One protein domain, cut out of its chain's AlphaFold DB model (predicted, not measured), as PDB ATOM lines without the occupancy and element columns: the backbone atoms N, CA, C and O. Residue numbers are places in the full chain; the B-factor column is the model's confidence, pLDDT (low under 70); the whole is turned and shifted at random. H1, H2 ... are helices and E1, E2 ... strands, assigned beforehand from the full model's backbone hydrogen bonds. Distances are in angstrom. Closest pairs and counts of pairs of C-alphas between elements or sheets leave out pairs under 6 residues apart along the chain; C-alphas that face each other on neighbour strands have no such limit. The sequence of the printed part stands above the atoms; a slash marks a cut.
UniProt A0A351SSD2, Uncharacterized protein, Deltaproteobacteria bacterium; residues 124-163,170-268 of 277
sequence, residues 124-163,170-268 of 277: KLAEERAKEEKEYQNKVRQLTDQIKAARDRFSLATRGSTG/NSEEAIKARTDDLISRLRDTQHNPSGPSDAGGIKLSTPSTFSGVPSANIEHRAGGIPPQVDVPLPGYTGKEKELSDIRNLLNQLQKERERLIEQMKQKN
ATOM      1  N   LYS A 124      14.466 -16.512   8.911       79.94
ATOM      2  CA  LYS A 124      15.336 -15.646   9.731       79.94
ATOM      3  C   LYS A 124      15.233 -14.170   9.333       79.94
ATOM      4  O   LYS A 124      15.129 -13.314  10.204       79.94
ATOM      5  N   LEU A 125      15.192 -13.872   8.032       80.75
ATOM      6  CA  LEU A 125      15.024 -12.502   7.526       80.75
ATOM      7  C   LEU A 125      13.636 -11.923   7.837       80.75
ATOM      8  O   LEU A 125      13.499 -10.722   8.075       80.75
ATOM      9  N   ALA A 126      12.593 -12.757   7.830       84.38
ATOM     10  CA  ALA A 126      11.255 -12.340   8.240       84.38
ATOM     11  C   ALA A 126      11.188 -12.050   9.748       84.38
ATOM     12  O   ALA A 126      10.594 -11.051  10.156       84.38
ATOM     13  N   GLU A 127      11.836 -12.876  10.574       86.81
ATOM     14  CA  GLU A 127      11.914 -12.658  12.020       86.81
ATOM     15  C   GLU A 127      12.702 -11.384  12.369       86.81
ATOM     16  O   GLU A 127      12.284 -10.620  13.241       86.81
ATOM     17  N   GLU A 128      13.805 -11.109  11.666       86.38
ATOM     18  CA  GLU A 128      14.574  -9.868  11.819       86.38
ATOM     19  C   GLU A 128      13.751  -8.633  11.438       86.38
ATOM     20  O   GLU A 128      13.701  -7.677  12.215       86.38
ATOM     21  N   ARG A 129      13.017  -8.670  10.316       86.50
ATOM     22  CA  ARG A 129      12.113  -7.571   9.936       86.50
ATOM     23  C   ARG A 129      10.981  -7.363  10.940       86.50
ATOM     24  O   ARG A 129      10.658  -6.222  11.249       86.50
ATOM     25  N   ALA A 130      10.414  -8.434  11.493       89.88
ATOM     26  CA  ALA A 130       9.368  -8.328  12.511       89.88
ATOM     27  C   ALA A 130       9.891  -7.749  13.839       89.88
ATOM     28  O   ALA A 130       9.166  -7.039  14.540       89.88
ATOM     29  N   LYS A 131      11.145  -8.043  14.211       92.00
ATOM     30  CA  LYS A 131      11.805  -7.422  15.373       92.00
ATOM     31  C   LYS A 131      12.060  -5.942  15.124       92.00
ATOM     32  O   LYS A 131      11.692  -5.123  15.962       92.00
ATOM     33  N   GLU A 132      12.605  -5.606  13.960       90.75
ATOM     34  CA  GLU A 132      12.848  -4.223  13.560       90.75
ATOM     35  C   GLU A 132      11.542  -3.411  13.555       90.75
ATOM     36  O   GLU A 132      11.470  -2.355  14.181       90.75
ATOM     37  N   GLU A 133      10.470  -3.925  12.950       91.62
ATOM     38  CA  GLU A 133       9.159  -3.268  12.940       91.62
ATOM     39  C   GLU A 133       8.638  -2.991  14.358       91.62
ATOM     40  O   GLU A 133       8.200  -1.874  14.648       91.62
ATOM     41  N   LYS A 134       8.753  -3.958  15.277       92.06
ATOM     42  CA  LYS A 134       8.386  -3.763  16.690       92.06
ATOM     43  C   LYS A 134       9.215  -2.671  17.359       92.06
ATOM     44  O   LYS A 134       8.674  -1.893  18.142       92.06
ATOM     45  N   GLU A 135      10.510  -2.577  17.067       93.94
ATOM     46  CA  GLU A 135      11.353  -1.499  17.595       93.94
ATOM     47  C   GLU A 135      10.912  -0.126  17.087       93.94
ATOM     48  O   GLU A 135      10.839   0.826  17.867       93.94
ATOM     49  N   TYR A 136      10.576  -0.019  15.799       92.69
ATOM     50  CA  TYR A 136      10.033   1.208  15.223       92.69
ATOM     51  C   TYR A 136       8.693   1.585  15.863       92.69
ATOM     52  O   TYR A 136       8.527   2.726  16.297       92.69
ATOM     53  N   GLN A 137       7.774   0.630  16.011       91.94
ATOM     54  CA  GLN A 137       6.492   0.850  16.686       91.94
ATOM     55  C   GLN A 137       6.686   1.308  18.138       91.94
ATOM     56  O   GLN A 137       6.050   2.268  18.576       91.94
ATOM     57  N   ASN A 138       7.604   0.679  18.876       94.44
ATOM     58  CA  ASN A 138       7.923   1.063  20.251       94.44
ATOM     59  C   ASN A 138       8.484   2.488  20.333       94.44
ATOM     60  O   ASN A 138       8.076   3.251  21.205       94.44
ATOM     61  N   LYS A 139       9.369   2.881  19.409       94.88
ATOM     62  CA  LYS A 139       9.895   4.254  19.339       94.88
ATOM     63  C   LYS A 139       8.797   5.274  19.029       94.88
ATOM     64  O   LYS A 139       8.761   6.329  19.658       94.88
ATOM     65  N   VAL A 140       7.868   4.964  18.118       93.69
ATOM     66  CA  VAL A 140       6.717   5.841  17.836       93.69
ATOM     67  C   VAL A 140       5.837   6.001  19.078       93.69
ATOM     68  O   VAL A 140       5.427   7.123  19.385       93.69
ATOM     69  N   ARG A 141       5.574   4.915  19.815       94.12
ATOM     70  CA  ARG A 141       4.827   4.968  21.083       94.12
ATOM     71  C   ARG A 141       5.534   5.841  22.115       94.12
ATOM     72  O   ARG A 141       4.930   6.779  22.615       94.12
ATOM     73  N   GLN A 142       6.832   5.628  22.329       95.50
ATOM     74  CA  GLN A 142       7.635   6.443  23.247       95.50
ATOM     75  C   GLN A 142       7.611   7.932  22.883       95.50
ATOM     76  O   GLN A 142       7.426   8.773  23.759       95.50
ATOM     77  N   LEU A 143       7.761   8.277  21.600       94.88
ATOM     78  CA  LEU A 143       7.659   9.668  21.148       94.88
ATOM     79  C   LEU A 143       6.253  10.234  21.369       94.88
ATOM     80  O   LEU A 143       6.110  11.387  21.762       94.88
ATOM     81  N   THR A 144       5.213   9.430  21.159       93.38
ATOM     82  CA  THR A 144       3.820   9.836  21.399       93.38
ATOM     83  C   THR A 144       3.575  10.113  22.886       93.38
ATOM     84  O   THR A 144       3.022  11.162  23.226       93.38
ATOM     85  N   ASP A 145       4.079   9.255  23.773       94.94
ATOM     86  CA  ASP A 145       4.027   9.452  25.224       94.94
ATOM     87  C   ASP A 145       4.798  10.704  25.660       94.94
ATOM     88  O   ASP A 145       4.312  11.484  26.481       94.94
ATOM     89  N   GLN A 146       5.975  10.954  25.076       95.44
ATOM     90  CA  GLN A 146       6.757  12.162  25.348       95.44
ATOM     91  C   GLN A 146       6.043  13.431  24.874       95.44
ATOM     92  O   GLN A 146       6.026  14.425  25.600       95.44
ATOM     93  N   ILE A 147       5.407  13.403  23.697       93.94
ATOM     94  CA  ILE A 147       4.584  14.517  23.203       93.94
ATOM     95  C   ILE A 147       3.429  14.776  24.168       93.94
ATOM     96  O   ILE A 147       3.175  15.929  24.518       93.94
ATOM     97  N   LYS A 148       2.738  13.726  24.623       94.69
ATOM     98  CA  LYS A 148       1.643  13.844  25.591       94.69
ATOM     99  C   LYS A 148       2.130  14.449  26.908       94.69
ATOM    100  O   LYS A 148       1.583  15.453  27.347       94.69
ATOM    101  N   ALA A 149       3.222  13.933  27.468       94.69
ATOM    102  CA  ALA A 149       3.819  14.466  28.689       94.69
ATOM    103  C   ALA A 149       4.262  15.935  28.536       94.69
ATOM    104  O   ALA A 149       4.077  16.736  29.453       94.69
ATOM    105  N   ALA A 150       4.819  16.317  27.383       93.56
ATOM    106  CA  ALA A 150       5.182  17.703  27.090       93.56
ATOM    107  C   ALA A 150       3.944  18.612  26.976       93.56
ATOM    108  O   ALA A 150       3.958  19.723  27.506       93.56
ATOM    109  N   ARG A 151       2.855  18.140  26.351       90.75
ATOM    110  CA  ARG A 151       1.567  18.857  26.294       90.75
ATOM    111  C   ARG A 151       0.953  19.040  27.672       90.75
ATOM    112  O   ARG A 151       0.481  20.131  27.973       90.75
ATOM    113  N   ASP A 152       0.998  18.012  28.509       91.31
ATOM    114  CA  ASP A 152       0.479  18.078  29.872       91.31
ATOM    115  C   ASP A 152       1.285  19.078  30.709       91.31
ATOM    116  O   ASP A 152       0.705  19.928  31.382       91.31
ATOM    117  N   ARG A 153       2.622  19.068  30.594       90.38
ATOM    118  CA  ARG A 153       3.491  20.082  31.222       90.38
ATOM    119  C   ARG A 153       3.187  21.491  30.724       90.38
ATOM    120  O   ARG A 153       3.055  22.400  31.538       90.38
ATOM    121  N   PHE A 154       3.029  21.670  29.413       89.75
ATOM    122  CA  PHE A 154       2.647  22.955  28.831       89.75
ATOM    123  C   PHE A 154       1.289  23.430  29.361       89.75
ATOM    124  O   PHE A 154       1.133  24.592  29.739       89.75
ATOM    125  N   SER A 155       0.307  22.529  29.430       88.00
ATOM    126  CA  SER A 155      -1.013  22.825  29.978       88.00
ATOM    127  C   SER A 155      -0.912  23.250  31.439       88.00
ATOM    128  O   SER A 155      -1.446  24.292  31.794       88.00
ATOM    129  N   LEU A 156      -0.168  22.520  32.272       86.69
ATOM    130  CA  LEU A 156       0.042  22.872  33.679       86.69
ATOM    131  C   LEU A 156       0.708  24.246  33.840       86.69
ATOM    132  O   LEU A 156       0.249  25.049  34.651       86.69
ATOM    133  N   ALA A 157       1.733  24.541  33.038       86.31
ATOM    134  CA  ALA A 157       2.444  25.817  33.085       86.31
ATOM    135  C   ALA A 157       1.567  27.004  32.647       86.31
ATOM    136  O   ALA A 157       1.669  28.092  33.210       86.31
ATOM    137  N   THR A 158       0.670  26.797  31.677       84.69
ATOM    138  CA  THR A 158      -0.189  27.858  31.120       84.69
ATOM    139  C   THR A 158      -1.547  27.997  31.809       84.69
ATOM    140  O   THR A 158      -2.207  29.025  31.661       84.69
ATOM    141  N   ARG A 159      -1.981  26.998  32.591       80.81
ATOM    142  CA  ARG A 159      -3.287  27.005  33.274       80.81
ATOM    143  C   ARG A 159      -3.346  27.993  34.439       80.81
ATOM    144  O   ARG A 159      -4.427  28.479  34.751       80.81
ATOM    145  N   GLY A 160      -2.220  28.262  35.103       67.12
ATOM    146  CA  GLY A 160      -2.147  29.174  36.256       67.12
ATOM    147  C   GLY A 160      -3.104  28.832  37.411       67.12
ATOM    148  O   GLY A 160      -3.418  29.688  38.230       67.12
ATOM    149  N   SER A 161      -3.611  27.597  37.460       65.12
ATOM    150  CA  SER A 161      -4.296  27.018  38.614       65.12
ATOM    151  C   SER A 161      -4.106  25.501  38.595       65.12
ATOM    152  O   SER A 161      -4.102  24.878  37.531       65.12
ATOM    153  N   THR A 162      -3.945  24.902  39.773       64.50
ATOM    154  CA  THR A 162      -3.824  23.445  39.961       64.50
ATOM    155  C   THR A 162      -5.184  22.752  40.105       64.50
ATOM    156  O   THR A 162      -5.245  21.543  40.320       64.50
ATOM    157  N   GLY A 163      -6.283  23.507  39.999       64.50
ATOM    158  CA  GLY A 163      -7.641  23.011  40.196       64.50
ATOM    159  C   GLY A 163      -8.198  22.235  38.992       64.50
ATOM    160  O   GLY A 163      -7.798  22.477  37.850       64.50
ATOM    161  N   ASN A 170     -10.151  34.106  36.299       72.94
ATOM    162  CA  ASN A 170     -10.647  34.611  37.569       72.94
ATOM    163  C   ASN A 170      -9.533  34.665  38.620       72.94
ATOM    164  O   ASN A 170      -9.717  35.295  39.656       72.94
ATOM    165  N   SER A 171      -8.391  34.010  38.371       79.94
ATOM    166  CA  SER A 171      -7.201  34.105  39.215       79.94
ATOM    167  C   SER A 171      -6.145  34.997  38.563       79.94
ATOM    168  O   SER A 171      -5.920  34.958  37.351       79.94
ATOM    169  N   GLU A 172      -5.461  35.790  39.387       82.81
ATOM    170  CA  GLU A 172      -4.322  36.607  38.954       82.81
ATOM    171  C   GLU A 172      -3.206  35.737  38.348       82.81
ATOM    172  O   GLU A 172      -2.561  36.124  37.376       82.81
ATOM    173  N   GLU A 173      -3.019  34.527  38.876       84.06
ATOM    174  CA  GLU A 173      -2.045  33.556  38.375       84.06
ATOM    175  C   GLU A 173      -2.370  33.051  36.966       84.06
ATOM    176  O   GLU A 173      -1.460  32.943  36.146       84.06
ATOM    177  N   ALA A 174      -3.645  32.805  36.640       81.81
ATOM    178  CA  ALA A 174      -4.056  32.421  35.288       81.81
ATOM    179  C   ALA A 174      -3.840  33.556  34.282       81.81
ATOM    180  O   ALA A 174      -3.415  33.311  33.151       81.81
ATOM    181  N   ILE A 175      -4.082  34.804  34.694       83.56
ATOM    182  CA  ILE A 175      -3.801  35.978  33.860       83.56
ATOM    183  C   ILE A 175      -2.293  36.084  33.611       83.56
ATOM    184  O   ILE A 175      -1.883  36.153  32.455       83.56
ATOM    185  N   LYS A 176      -1.469  36.009  34.667       87.00
ATOM    186  CA  LYS A 176      -0.002  36.055  34.555       87.00
ATOM    187  C   LYS A 176       0.547  34.934  33.677       87.00
ATOM    188  O   LYS A 176       1.308  35.222  32.768       87.00
ATOM    189  N   ALA A 177       0.115  33.689  33.878       85.50
ATOM    190  CA  ALA A 177       0.567  32.552  33.074       85.50
ATOM    191  C   ALA A 177       0.263  32.736  31.578       85.50
ATOM    192  O   ALA A 177       1.084  32.408  30.721       85.50
ATOM    193  N   ARG A 178      -0.899  33.313  31.249       84.06
ATOM    194  CA  ARG A 178      -1.269  33.614  29.862       84.06
ATOM    195  C   ARG A 178      -0.455  34.771  29.287       84.06
ATOM    196  O   ARG A 178      -0.079  34.727  28.118       84.06
ATOM    197  N   THR A 179      -0.189  35.799  30.088       87.75
ATOM    198  CA  THR A 179       0.693  36.906  29.705       87.75
ATOM    199  C   THR A 179       2.119  36.410  29.461       87.75
ATOM    200  O   THR A 179       2.693  36.747  28.428       87.75
ATOM    201  N   ASP A 180       2.650  35.555  30.336       88.38
ATOM    202  CA  ASP A 180       3.975  34.940  30.205       88.38
ATOM    203  C   ASP A 180       4.069  34.087  28.924       88.38
ATOM    204  O   ASP A 180       5.054  34.185  28.195       88.38
ATOM    205  N   ASP A 181       3.032  33.304  28.588       87.69
ATOM    206  CA  ASP A 181       2.965  32.546  27.324       87.69
ATOM    207  C   ASP A 181       2.951  33.466  26.097       87.69
ATOM    208  O   ASP A 181       3.703  33.252  25.147       87.69
ATOM    209  N   LEU A 182       2.148  34.534  26.115       85.12
ATOM    210  CA  LEU A 182       2.104  35.501  25.013       85.12
ATOM    211  C   LEU A 182       3.450  36.207  24.812       85.12
ATOM    212  O   LEU A 182       3.901  36.342  23.674       85.12
ATOM    213  N   ILE A 183       4.102  36.628  25.898       87.12
ATOM    214  CA  ILE A 183       5.429  37.253  25.844       87.12
ATOM    215  C   ILE A 183       6.459  36.243  25.338       87.12
ATOM    216  O   ILE A 183       7.235  36.565  24.442       87.12
ATOM    217  N   SER A 184       6.437  35.010  25.847       86.75
ATOM    218  CA  SER A 184       7.326  33.933  25.406       86.75
ATOM    219  C   SER A 184       7.179  33.658  23.902       86.75
ATOM    220  O   SER A 184       8.179  33.577  23.190       86.75
ATOM    221  N   ARG A 185       5.949  33.609  23.369       84.81
ATOM    222  CA  ARG A 185       5.705  33.465  21.920       84.81
ATOM    223  C   ARG A 185       6.231  34.650  21.125       84.81
ATOM    224  O   ARG A 185       6.837  34.459  20.074       84.81
ATOM    225  N   LEU A 186       6.004  35.869  21.615       83.62
ATOM    226  CA  LEU A 186       6.485  37.078  20.951       83.62
ATOM    227  C   LEU A 186       8.014  37.055  20.859       83.62
ATOM    228  O   LEU A 186       8.575  37.297  19.792       83.62
ATOM    229  N   ARG A 187       8.686  36.666  21.941       83.06
ATOM    230  CA  ARG A 187      10.142  36.512  21.965       83.06
ATOM    231  C   ARG A 187      10.627  35.423  21.025       83.06
ATOM    232  O   ARG A 187      11.584  35.661  20.297       83.06
ATOM    233  N   ASP A 188       9.954  34.280  20.964       82.62
ATOM    234  CA  ASP A 188      10.325  33.234  20.010       82.62
ATOM    235  C   ASP A 188      10.240  33.732  18.572       82.62
ATOM    236  O   ASP A 188      11.135  33.454  17.782       82.62
ATOM    237  N   THR A 189       9.218  34.524  18.226       77.69
ATOM    238  CA  THR A 189       9.131  35.113  16.878       77.69
ATOM    239  C   THR A 189      10.241  36.126  16.598       77.69
ATOM    240  O   THR A 189      10.673  36.250  15.455       77.69
ATOM    241  N   GLN A 190      10.733  36.826  17.623       78.38
ATOM    242  CA  GLN A 190      11.831  37.787  17.496       78.38
ATOM    243  C   GLN A 190      13.197  37.096  17.402       78.38
ATOM    244  O   GLN A 190      14.030  37.485  16.587       78.38
ATOM    245  N   HIS A 191      13.433  36.071  18.224       78.25
ATOM    246  CA  HIS A 191      14.702  35.346  18.287       78.25
ATOM    247  C   HIS A 191      14.820  34.245  17.226       78.25
ATOM    248  O   HIS A 191      15.930  33.908  16.821       78.25
ATOM    249  N   ASN A 192      13.698  33.691  16.767       73.06
ATOM    250  CA  ASN A 192      13.634  32.636  15.764       73.06
ATOM    251  C   ASN A 192      12.484  32.894  14.767       73.06
ATOM    252  O   ASN A 192      11.463  32.198  14.782       73.06
ATOM    253  N   PRO A 193      12.630  33.887  13.868       64.69
ATOM    254  CA  PRO A 193      11.582  34.250  12.915       64.69
ATOM    255  C   PRO A 193      11.276  33.137  11.903       64.69
ATOM    256  O   PRO A 193      10.203  33.149  11.315       64.69
ATOM    257  N   SER A 194      12.166  32.161  11.706       61.19
ATOM    258  CA  SER A 194      11.938  30.962  10.881       61.19
ATOM    259  C   SER A 194      11.397  29.764  11.676       61.19
ATOM    260  O   SER A 194      11.337  28.648  11.153       61.19
ATOM    261  N   GLY A 195      11.013  29.976  12.937       59.97
ATOM    262  CA  GLY A 195      10.440  28.956  13.804       59.97
ATOM    263  C   GLY A 195       9.139  28.351  13.252       59.97
ATOM    264  O   GLY A 195       8.484  28.934  12.387       59.97
ATOM    265  N   PRO A 196       8.752  27.157  13.729       55.91
ATOM    266  CA  PRO A 196       7.573  26.451  13.240       55.91
ATOM    267  C   PRO A 196       6.301  27.293  13.406       55.91
ATOM    268  O   PRO A 196       5.958  27.745  14.499       55.91
ATOM    269  N   SER A 197       5.577  27.470  12.300       54.94
ATOM    270  CA  SER A 197       4.380  28.311  12.156       54.94
ATOM    271  C   SER A 197       3.166  27.868  12.987       54.94
ATOM    272  O   SER A 197       2.126  28.526  12.934       54.94
ATOM    273  N   ASP A 198       3.283  26.754  13.710       53.31
ATOM    274  CA  ASP A 198       2.194  26.078  14.426       53.31
ATOM    275  C   ASP A 198       1.917  26.682  15.817       53.31
ATOM    276  O   ASP A 198       0.918  26.378  16.461       53.31
ATOM    277  N   ALA A 199       2.752  27.625  16.275       54.47
ATOM    278  CA  ALA A 199       2.545  28.338  17.540       54.47
ATOM    279  C   ALA A 199       1.350  29.325  17.526       54.47
ATOM    280  O   ALA A 199       1.033  29.923  18.560       54.47
ATOM    281  N   GLY A 200       0.676  29.478  16.378       56.91
ATOM    282  CA  GLY A 200      -0.405  30.439  16.162       56.91
ATOM    283  C   GLY A 200       0.110  31.880  16.096       56.91
ATOM    284  O   GLY A 200       0.964  32.291  16.878       56.91
ATOM    285  N   GLY A 201      -0.392  32.664  15.141       59.25
ATOM    286  CA  GLY A 201      -0.029  34.077  15.036       59.25
ATOM    287  C   GLY A 201      -0.491  34.865  16.263       59.25
ATOM    288  O   GLY A 201      -1.593  34.644  16.772       59.25
ATOM    289  N   ILE A 202       0.333  35.797  16.740       61.12
ATOM    290  CA  ILE A 202      -0.071  36.716  17.808       61.12
ATOM    291  C   ILE A 202      -0.784  37.891  17.151       61.12
ATOM    292  O   ILE A 202      -0.179  38.648  16.393       61.12
ATOM    293  N   LYS A 203      -2.075  38.056  17.443       61.72
ATOM    294  CA  LYS A 203      -2.831  39.247  17.046       61.72
ATOM    295  C   LYS A 203      -2.667  40.308  18.126       61.72
ATOM    296  O   LYS A 203      -3.272  40.197  19.190       61.72
ATOM    297  N   LEU A 204      -1.838  41.313  17.858       64.94
ATOM    298  CA  LEU A 204      -1.752  42.510  18.684       64.94
ATOM    299  C   LEU A 204      -2.686  43.573  18.110       64.94
ATOM    300  O   LEU A 204      -2.507  44.041  16.985       64.94
ATOM    301  N   SER A 205      -3.683  43.962  18.897       68.19
ATOM    302  CA  SER A 205      -4.507  45.134  18.609       68.19
ATOM    303  C   SER A 205      -3.871  46.336  19.295       68.19
ATOM    304  O   SER A 205      -3.882  46.422  20.523       68.19
ATOM    305  N   THR A 206      -3.294  47.258  18.525       67.31
ATOM    306  CA  THR A 206      -2.788  48.515  19.086       67.31
ATOM    307  C   THR A 206      -3.933  49.533  19.132       67.31
ATOM    308  O   THR A 206      -4.579  49.792  18.107       67.31
ATOM    309  N   PRO A 207      -4.269  50.088  20.315       64.38
ATOM    310  CA  PRO A 207      -5.290  51.121  20.405       64.38
ATOM    311  C   PRO A 207      -4.805  52.369  19.660       64.38
ATOM    312  O   PRO A 207      -3.687  52.834  19.876       64.38
ATOM    313  N   SER A 208      -5.644  52.903  18.770       65.94
ATOM    314  CA  SER A 208      -5.361  54.177  18.109       65.94
ATOM    315  C   SER A 208      -5.327  55.293  19.152       65.94
ATOM    316  O   SER A 208      -6.233  55.409  19.976       65.94
ATOM    317  N   THR A 209      -4.304  56.143  19.098       72.62
ATOM    318  CA  THR A 209      -4.214  57.364  19.914       72.62
ATOM    319  C   THR A 209      -5.192  58.451  19.460       72.62
ATOM    320  O   THR A 209      -5.407  59.420  20.183       72.62
ATOM    321  N   PHE A 210      -5.812  58.296  18.285       71.94
ATOM    322  CA  PHE A 210      -6.767  59.247  17.723       71.94
ATOM    323  C   PHE A 210      -8.207  58.742  17.887       71.94
ATOM    324  O   PHE A 210      -8.550  57.656  17.408       71.94
ATOM    325  N   SER A 211      -9.058  59.538  18.547       67.44
ATOM    326  CA  SER A 211     -10.491  59.235  18.689       67.44
ATOM    327  C   SER A 211     -11.161  59.136  17.316       67.44
ATOM    328  O   SER A 211     -11.029  60.037  16.493       67.44
ATOM    329  N   GLY A 212     -11.892  58.043  17.080       72.75
ATOM    330  CA  GLY A 212     -12.639  57.800  15.839       72.75
ATOM    331  C   GLY A 212     -11.931  56.930  14.795       72.75
ATOM    332  O   GLY A 212     -12.538  56.615  13.774       72.75
ATOM    333  N   VAL A 213     -10.689  56.496  15.038       68.88
ATOM    334  CA  VAL A 213      -9.966  55.578  14.140       68.88
ATOM    335  C   VAL A 213     -10.017  54.153  14.713       68.88
ATOM    336  O   VAL A 213      -9.716  53.978  15.897       68.88
ATOM    337  N   PRO A 214     -10.400  53.131  13.921       69.62
ATOM    338  CA  PRO A 214     -10.436  51.749  14.392       69.62
ATOM    339  C   PRO A 214      -9.039  51.265  14.798       69.62
ATOM    340  O   PRO A 214      -8.033  51.671  14.217       69.62
ATOM    341  N   SER A 215      -8.978  50.385  15.797       70.38
ATOM    342  CA  SER A 215      -7.729  49.761  16.245       70.38
ATOM    343  C   SER A 215      -7.030  49.050  15.084       70.38
ATOM    344  O   SER A 215      -7.670  48.318  14.324       70.38
ATOM    345  N   ALA A 216      -5.715  49.231  14.962       71.62
ATOM    346  CA  ALA A 216      -4.928  48.480  13.996       71.62
ATOM    347  C   ALA A 216      -4.684  47.071  14.549       71.62
ATOM    348  O   ALA A 216      -4.161  46.905  15.652       71.62
ATOM    349  N   ASN A 217      -5.081  46.051  13.788       68.19
ATOM    350  CA  ASN A 217      -4.781  44.660  14.108       68.19
ATOM    351  C   ASN A 217      -3.509  44.261  13.365       68.19
ATOM    352  O   ASN A 217      -3.516  44.160  12.139       68.19
ATOM    353  N   ILE A 218      -2.429  44.035  14.105       65.56
ATOM    354  CA  ILE A 218      -1.171  43.526  13.565       65.56
ATOM    355  C   ILE A 218      -1.082  42.050  13.950       65.56
ATOM    356  O   ILE A 218      -1.059  41.699  15.129       65.56
ATOM    357  N   GLU A 219      -1.078  41.169  12.951       65.38
ATOM    358  CA  GLU A 219      -0.872  39.735  13.152       65.38
ATOM    359  C   GLU A 219       0.605  39.400  12.931       65.38
ATOM    360  O   GLU A 219       1.114  39.477  11.814       65.38
ATOM    361  N   HIS A 220       1.301  39.026  14.003       60.53
ATOM    362  CA  HIS A 220       2.669  38.529  13.929       60.53
ATOM    363  C   HIS A 220       2.644  37.017  13.733       60.53
ATOM    364  O   HIS A 220       2.282  36.262  14.637       60.53
ATOM    365  N   ARG A 221       3.036  36.573  12.539       57.12
ATOM    366  CA  ARG A 221       3.263  35.163  12.211       57.12
ATOM    367  C   ARG A 221       4.764  34.899  12.142       57.12
ATOM    368  O   ARG A 221       5.507  35.759  11.669       57.12
ATOM    369  N   ALA A 222       5.201  33.711  12.561       54.59
ATOM    370  CA  ALA A 222       6.556  33.248  12.269       54.59
ATOM    371  C   ALA A 222       6.791  33.333  10.744       54.59
ATOM    372  O   ALA A 222       5.972  32.844   9.962       54.59
ATOM    373  N   GLY A 223       7.843  34.046  10.335       53.47
ATOM    374  CA  GLY A 223       8.199  34.356   8.946       53.47
ATOM    375  C   GLY A 223       7.898  35.792   8.495       53.47
ATOM    376  O   GLY A 223       8.344  36.190   7.421       53.47
ATOM    377  N   GLY A 224       7.163  36.582   9.285       57.66
ATOM    378  CA  GLY A 224       6.954  38.010   9.027       57.66
ATOM    379  C   GLY A 224       8.147  38.862   9.464       57.66
ATOM    380  O   GLY A 224       8.852  38.504  10.404       57.66
ATOM    381  N   ILE A 225       8.369  40.004   8.804       53.34
ATOM    382  CA  ILE A 225       9.376  40.989   9.226       53.34
ATOM    383  C   ILE A 225       8.979  41.481  10.630       53.34
ATOM    384  O   ILE A 225       7.901  42.068  10.770       53.34
ATOM    385  N   PRO A 226       9.784  41.231  11.681       55.25
ATOM    386  CA  PRO A 226       9.462  41.732  13.006       55.25
ATOM    387  C   PRO A 226       9.581  43.264  13.015       55.25
ATOM    388  O   PRO A 226      10.458  43.813  12.342       55.25
ATOM    389  N   PRO A 227       8.734  43.978  13.774       54.53
ATOM    390  CA  PRO A 227       8.933  45.401  14.002       54.53
ATOM    391  C   PRO A 227      10.282  45.578  14.707       54.53
ATOM    392  O   PRO A 227      10.520  44.974  15.756       54.53
ATOM    393  N   GLN A 228      11.181  46.364  14.111       48.19
ATOM    394  CA  GLN A 228      12.444  46.728  14.748       48.19
ATOM    395  C   GLN A 228      12.131  47.622  15.949       48.19
ATOM    396  O   GLN A 228      11.611  48.723  15.795       48.19
ATOM    397  N   VAL A 229      12.396  47.117  17.150       52.62
ATOM    398  CA  VAL A 229      12.351  47.906  18.381       52.62
ATOM    399  C   VAL A 229      13.803  48.167  18.773       52.62
ATOM    400  O   VAL A 229      14.509  47.233  19.139       52.62
ATOM    401  N   ASP A 230      14.244  49.424  18.684       54.41
ATOM    402  CA  ASP A 230      15.629  49.895  18.913       54.41
ATOM    403  C   ASP A 230      16.115  49.810  20.379       54.41
ATOM    404  O   ASP A 230      17.114  50.419  20.762       54.41
ATOM    405  N   VAL A 231      15.423  49.060  21.237       57.53
ATOM    406  CA  VAL A 231      15.779  48.896  22.652       57.53
ATOM    407  C   VAL A 231      16.386  47.503  22.836       57.53
ATOM    408  O   VAL A 231      15.793  46.537  22.348       57.53
ATOM    409  N   PRO A 232      17.533  47.348  23.535       62.75
ATOM    410  CA  PRO A 232      18.082  46.028  23.827       62.75
ATOM    411  C   PRO A 232      17.014  45.186  24.523       62.75
ATOM    412  O   PRO A 232      16.521  45.549  25.594       62.75
ATOM    413  N   LEU A 233      16.613  44.091  23.873       62.38
ATOM    414  CA  LEU A 233      15.509  43.282  24.357       62.38
ATOM    415  C   LEU A 233      15.893  42.681  25.716       62.38
ATOM    416  O   LEU A 233      16.943  42.039  25.819       62.38
ATOM    417  N   PRO A 234      15.066  42.849  26.764       71.56
ATOM    418  CA  PRO A 234      15.282  42.137  28.017       71.56
ATOM    419  C   PRO A 234      15.293  40.631  27.733       71.56
ATOM    420  O   PRO A 234      14.523  40.168  26.895       71.56
ATOM    421  N   GLY A 235      16.162  39.864  28.393       78.75
ATOM    422  CA  GLY A 235      16.223  38.409  28.204       78.75
ATOM    423  C   GLY A 235      14.928  37.697  28.619       78.75
ATOM    424  O   GLY A 235      14.062  38.293  29.262       78.75
ATOM    425  N   TYR A 236      14.805  36.414  28.262       83.38
ATOM    426  CA  TYR A 236      13.709  35.568  28.746       83.38
ATOM    427  C   TYR A 236      13.685  35.552  30.276       83.38
ATOM    428  O   TYR A 236      14.719  35.348  30.920       83.38
ATOM    429  N   THR A 237      12.499  35.694  30.861       87.69
ATOM    430  CA  THR A 237      12.305  35.321  32.267       87.69
ATOM    431  C   THR A 237      12.384  33.797  32.419       87.69
ATOM    432  O   THR A 237      12.258  33.056  31.443       87.69
ATOM    433  N   GLY A 238      12.599  33.290  33.640       88.75
ATOM    434  CA  GLY A 238      12.716  31.841  33.871       88.75
ATOM    435  C   GLY A 238      11.506  31.049  33.354       88.75
ATOM    436  O   GLY A 238      11.680  30.021  32.705       88.75
ATOM    437  N   LYS A 239      10.293  31.582  33.558       87.75
ATOM    438  CA  LYS A 239       9.041  30.988  33.066       87.75
ATOM    439  C   LYS A 239       8.884  31.110  31.553       87.75
ATOM    440  O   LYS A 239       8.515  30.143  30.896       87.75
ATOM    441  N   GLU A 240       9.188  32.278  30.985       88.56
ATOM    442  CA  GLU A 240       9.136  32.469  29.531       88.56
ATOM    443  C   GLU A 240      10.088  31.514  28.812       88.56
ATOM    444  O   GLU A 240       9.738  30.983  27.758       88.56
ATOM    445  N   LYS A 241      11.275  31.284  29.387       90.69
ATOM    446  CA  LYS A 241      12.252  30.334  28.863       90.69
ATOM    447  C   LYS A 241      11.714  28.907  28.915       90.69
ATOM    448  O   LYS A 241      11.767  28.219  27.907       90.69
ATOM    449  N   GLU A 242      11.140  28.489  30.040       91.44
ATOM    450  CA  GLU A 242      10.538  27.156  30.175       91.44
ATOM    451  C   GLU A 242       9.424  26.921  29.139       91.44
ATOM    452  O   GLU A 242       9.395  25.883  28.481       91.44
ATOM    453  N   LEU A 243       8.541  27.901  28.927       90.62
ATOM    454  CA  LEU A 243       7.479  27.809  27.919       90.62
ATOM    455  C   LEU A 243       8.024  27.750  26.486       90.62
ATOM    456  O   LEU A 243       7.460  27.037  25.652       90.62
ATOM    457  N   SER A 244       9.100  28.485  26.194       89.81
ATOM    458  CA  SER A 244       9.802  28.410  24.907       89.81
ATOM    459  C   SER A 244      10.441  27.030  24.719       89.81
ATOM    460  O   SER A 244      10.193  26.364  23.714       89.81
ATOM    461  N   ASP A 245      11.170  26.539  25.725       91.88
ATOM    462  CA  ASP A 245      11.843  25.237  25.713       91.88
ATOM    463  C   ASP A 245      10.839  24.088  25.520       91.88
ATOM    464  O   ASP A 245      11.063  23.210  24.686       91.88
ATOM    465  N   ILE A 246       9.690  24.116  26.211       92.31
ATOM    466  CA  ILE A 246       8.627  23.112  26.041       92.31
ATOM    467  C   ILE A 246       8.053  23.146  24.619       92.31
ATOM    468  O   ILE A 246       7.846  22.089  24.019       92.31
ATOM    469  N   ARG A 247       7.807  24.333  24.048       88.62
ATOM    470  CA  ARG A 247       7.295  24.456  22.671       88.62
ATOM    471  C   ARG A 247       8.325  23.977  21.648       88.62
ATOM    472  O   ARG A 247       7.966  23.258  20.717       88.62
ATOM    473  N   ASN A 248       9.599  24.307  21.832       89.88
ATOM    474  CA  ASN A 248      10.687  23.823  20.982       89.88
ATOM    475  C   ASN A 248      10.821  22.295  21.056       89.88
ATOM    476  O   ASN A 248      10.884  21.640  20.014       89.88
ATOM    477  N   LEU A 249      10.768  21.727  22.264       92.44
ATOM    478  CA  LEU A 249      10.780  20.282  22.487       92.44
ATOM    479  C   LEU A 249       9.595  19.599  21.798       92.44
ATOM    480  O   LEU A 249       9.778  18.605  21.103       92.44
ATOM    481  N   LEU A 250       8.385  20.137  21.947       91.44
ATOM    482  CA  LEU A 250       7.181  19.568  21.344       91.44
ATOM    483  C   LEU A 250       7.273  19.536  19.813       91.44
ATOM    484  O   LEU A 250       6.986  18.507  19.203       91.44
ATOM    485  N   ASN A 251       7.763  20.621  19.210       89.50
ATOM    486  CA  ASN A 251       8.024  20.683  17.774       89.50
ATOM    487  C   ASN A 251       9.092  19.670  17.331       89.50
ATOM    488  O   ASN A 251       8.962  19.058  16.272       89.50
ATOM    489  N   GLN A 252      10.155  19.491  18.119       92.44
ATOM    490  CA  GLN A 252      11.194  18.506  17.827       92.44
ATOM    491  C   GLN A 252      10.637  17.078  17.882       92.44
ATOM    492  O   GLN A 252      10.810  16.324  16.928       92.44
ATOM    493  N   LEU A 253       9.911  16.731  18.945       94.44
ATOM    494  CA  LEU A 253       9.316  15.406  19.117       94.44
ATOM    495  C   LEU A 253       8.295  15.084  18.019       94.44
ATOM    496  O   LEU A 253       8.256  13.959  17.523       94.44
ATOM    497  N   GLN A 254       7.491  16.067  17.598       91.75
ATOM    498  CA  GLN A 254       6.575  15.907  16.466       91.75
ATOM    499  C   GLN A 254       7.333  15.606  15.169       91.75
ATOM    500  O   GLN A 254       7.010  14.628  14.498       91.75
ATOM    501  N   LYS A 255       8.384  16.376  14.860       92.88
ATOM    502  CA  LYS A 255       9.232  16.136  13.682       92.88
ATOM    503  C   LYS A 255       9.914  14.772  13.727       92.88
ATOM    504  O   LYS A 255       9.991  14.091  12.709       92.88
ATOM    505  N   GLU A 256      10.411  14.356  14.890       94.81
ATOM    506  CA  GLU A 256      11.029  13.040  15.072       94.81
ATOM    507  C   GLU A 256      10.016  11.910  14.872       94.81
ATOM    508  O   GLU A 256      10.311  10.947  14.162       94.81
ATOM    509  N   ARG A 257       8.797  12.050  15.414       94.19
ATOM    510  CA  ARG A 257       7.701  11.092  15.216       94.19
ATOM    511  C   ARG A 257       7.326  10.982  13.741       94.19
ATOM    512  O   ARG A 257       7.208   9.873  13.228       94.19
ATOM    513  N   GLU A 258       7.162  12.109  13.055       93.19
ATOM    514  CA  GLU A 258       6.838  12.147  11.625       93.19
ATOM    515  C   GLU A 258       7.938  11.512  10.775       93.19
ATOM    516  O   GLU A 258       7.651  10.642   9.954       93.19
ATOM    517  N   ARG A 259       9.204  11.865  11.032       94.81
ATOM    518  CA  ARG A 259      10.360  11.278  10.347       94.81
ATOM    519  C   ARG A 259      10.431   9.766  10.553       94.81
ATOM    520  O   ARG A 259      10.769   9.034   9.627       94.81
ATOM    521  N   LEU A 260      10.123   9.290  11.756       94.44
ATOM    522  CA  LEU A 260      10.120   7.866  12.073       94.44
ATOM    523  C   LEU A 260       8.995   7.125  11.339       94.44
ATOM    524  O   LEU A 260       9.234   6.069  10.759       94.44
ATOM    525  N   ILE A 261       7.794   7.704  11.300       92.38
ATOM    526  CA  ILE A 261       6.663   7.177  10.525       92.38
ATOM    527  C   ILE A 261       7.006   7.137   9.031       92.38
ATOM    528  O   ILE A 261       6.681   6.169   8.347       92.38
ATOM    529  N   GLU A 262       7.682   8.158   8.509       93.88
ATOM    530  CA  GLU A 262       8.115   8.191   7.112       93.88
ATOM    531  C   GLU A 262       9.146   7.094   6.806       93.88
ATOM    532  O   GLU A 262       9.022   6.404   5.795       93.88
ATOM    533  N   GLN A 263      10.096   6.842   7.714       93.38
ATOM    534  CA  GLN A 263      11.022   5.707   7.600       93.38
ATOM    535  C   GLN A 263      10.297   4.356   7.620       93.38
ATOM    536  O   GLN A 263      10.636   3.474   6.833       93.38
ATOM    537  N   MET A 264       9.288   4.187   8.482       92.38
ATOM    538  CA  MET A 264       8.463   2.973   8.504       92.38
ATOM    539  C   MET A 264       7.735   2.766   7.172       92.38
ATOM    540  O   MET A 264       7.748   1.662   6.631       92.38
ATOM    541  N   LYS A 265       7.175   3.837   6.596       92.06
ATOM    542  CA  LYS A 265       6.531   3.799   5.275       92.06
ATOM    543  C   LYS A 265       7.513   3.421   4.168       92.06
ATOM    544  O   LYS A 265       7.190   2.572   3.347       92.06
ATOM    545  N   GLN A 266       8.719   3.992   4.168       94.00
ATOM    546  CA  GLN A 266       9.772   3.648   3.200       94.00
ATOM    547  C   GLN A 266      10.192   2.171   3.287       94.00
ATOM    548  O   GLN A 266      10.566   1.579   2.278       94.00
ATOM    549  N   LYS A 267      10.100   1.569   4.479       91.62
ATOM    550  CA  LYS A 267      10.383   0.146   4.725       91.62
ATOM    551  C   LYS A 267       9.177  -0.781   4.514       91.62
ATOM    552  O   LYS A 267       9.318  -1.988   4.690       91.62
ATOM    553  N   ASN A 268       8.024  -0.250   4.095       90.44
ATOM    554  CA  ASN A 268       6.754  -0.976   3.958       90.44
ATOM    555  C   ASN A 268       6.262  -1.634   5.264       90.44
ATOM    556  O   ASN A 268       5.624  -2.684   5.220       90.44
TER     557      ASN A 268
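What this domain is: This is residues 124 to 163 and 170 to 268 of the 277 residues of an uncharacterized protein of Deltaproteobacteria bacterium (UniProt A0A351SSD2). Two long helices, H1 and H3, lie side by side and run opposite ways, and H2 crosses them steeply where H1 ends and H3 begins. Near residues 182 to 190 of H2 a small hairpin of two strands, E1 and E2, points away from the long helices, and its turn at Ser 211 makes the far end of the longest axis. The printed part has 139 residues with three named helices and two named strands, in the order H1, H2, E1, E2, H3; the sheet, E1 - E2, is antiparallel, and the class is mostly helix. The whole is a loose rod with a radius of gyration of the C-alphas of 20.7 A, and its C-alphas span 79 by 37 by 30 A.

Where its parts are: The sheet holds E1, residues 202 to 206, and E2, residues 216 to 220. H2, residues 172 to 191, measures 28.1 A from first to last C-alpha. H3, residues 238 to 266, measures 41.8 A and ends with C-alpha 266 at (9.772, 3.648, 3.200). H1, residues 124 to 159, is the longest helix at 52.2 A, from C-alpha 124 at (15.336, -15.646, 9.731) to C-alpha 159 at (-3.287, 27.005, 33.274).

How they stand to each other: E1 and E2 form a hairpin, antiparallel at 155 degrees between their directions, with N 204 and O 218 at 2.9 A and N 220 and O 202 at 2.8 A, both within hydrogen-bond range. The closest C-alphas of H2 and E1 are those of Leu 186 and Ile 202, 7.3 A apart. H2 touches H3 with residues 180 to 188 alone, closest at the C-alphas of Ser 184 and Glu 240, 4.7 A; they run the same way at a steep tilt of 62 degrees. H1 touches H2 with residues 157 to 159 alone, closest at the C-alphas of Thr 158 and Ala 177, 5.1 A; they run opposite ways at a steep tilt of 58 degrees. H1 and H3 touch, with 24 pairs of C-alphas within 8 A, the closest those of Val 140 and Arg 257 at 6.0 A; they run opposite ways at a shallow tilt of 23 degrees. With 1 of these 3 pairs of helices at a shallow tilt, the packing is only just mostly crossed. H1 is apart from E1 and E2, and E1 is apart from H3. In H1, H2 and H3 every O i to N i+4 pair is within hydrogen-bond range.

The domain as a whole: The two C-alphas farthest apart, those of Lys 124 and Ser 211, are 79.7 A from each other. Residues 164 to 169 are not printed, and C-alphas 163 and 170 are 12.3 A apart across the cut. The link from E2 to H3, residues 221 to 237, is long. The mean pLDDT of the printed part is 80.0; 40 residues are under 70, among them residues 193 to 208 and 217 to 233.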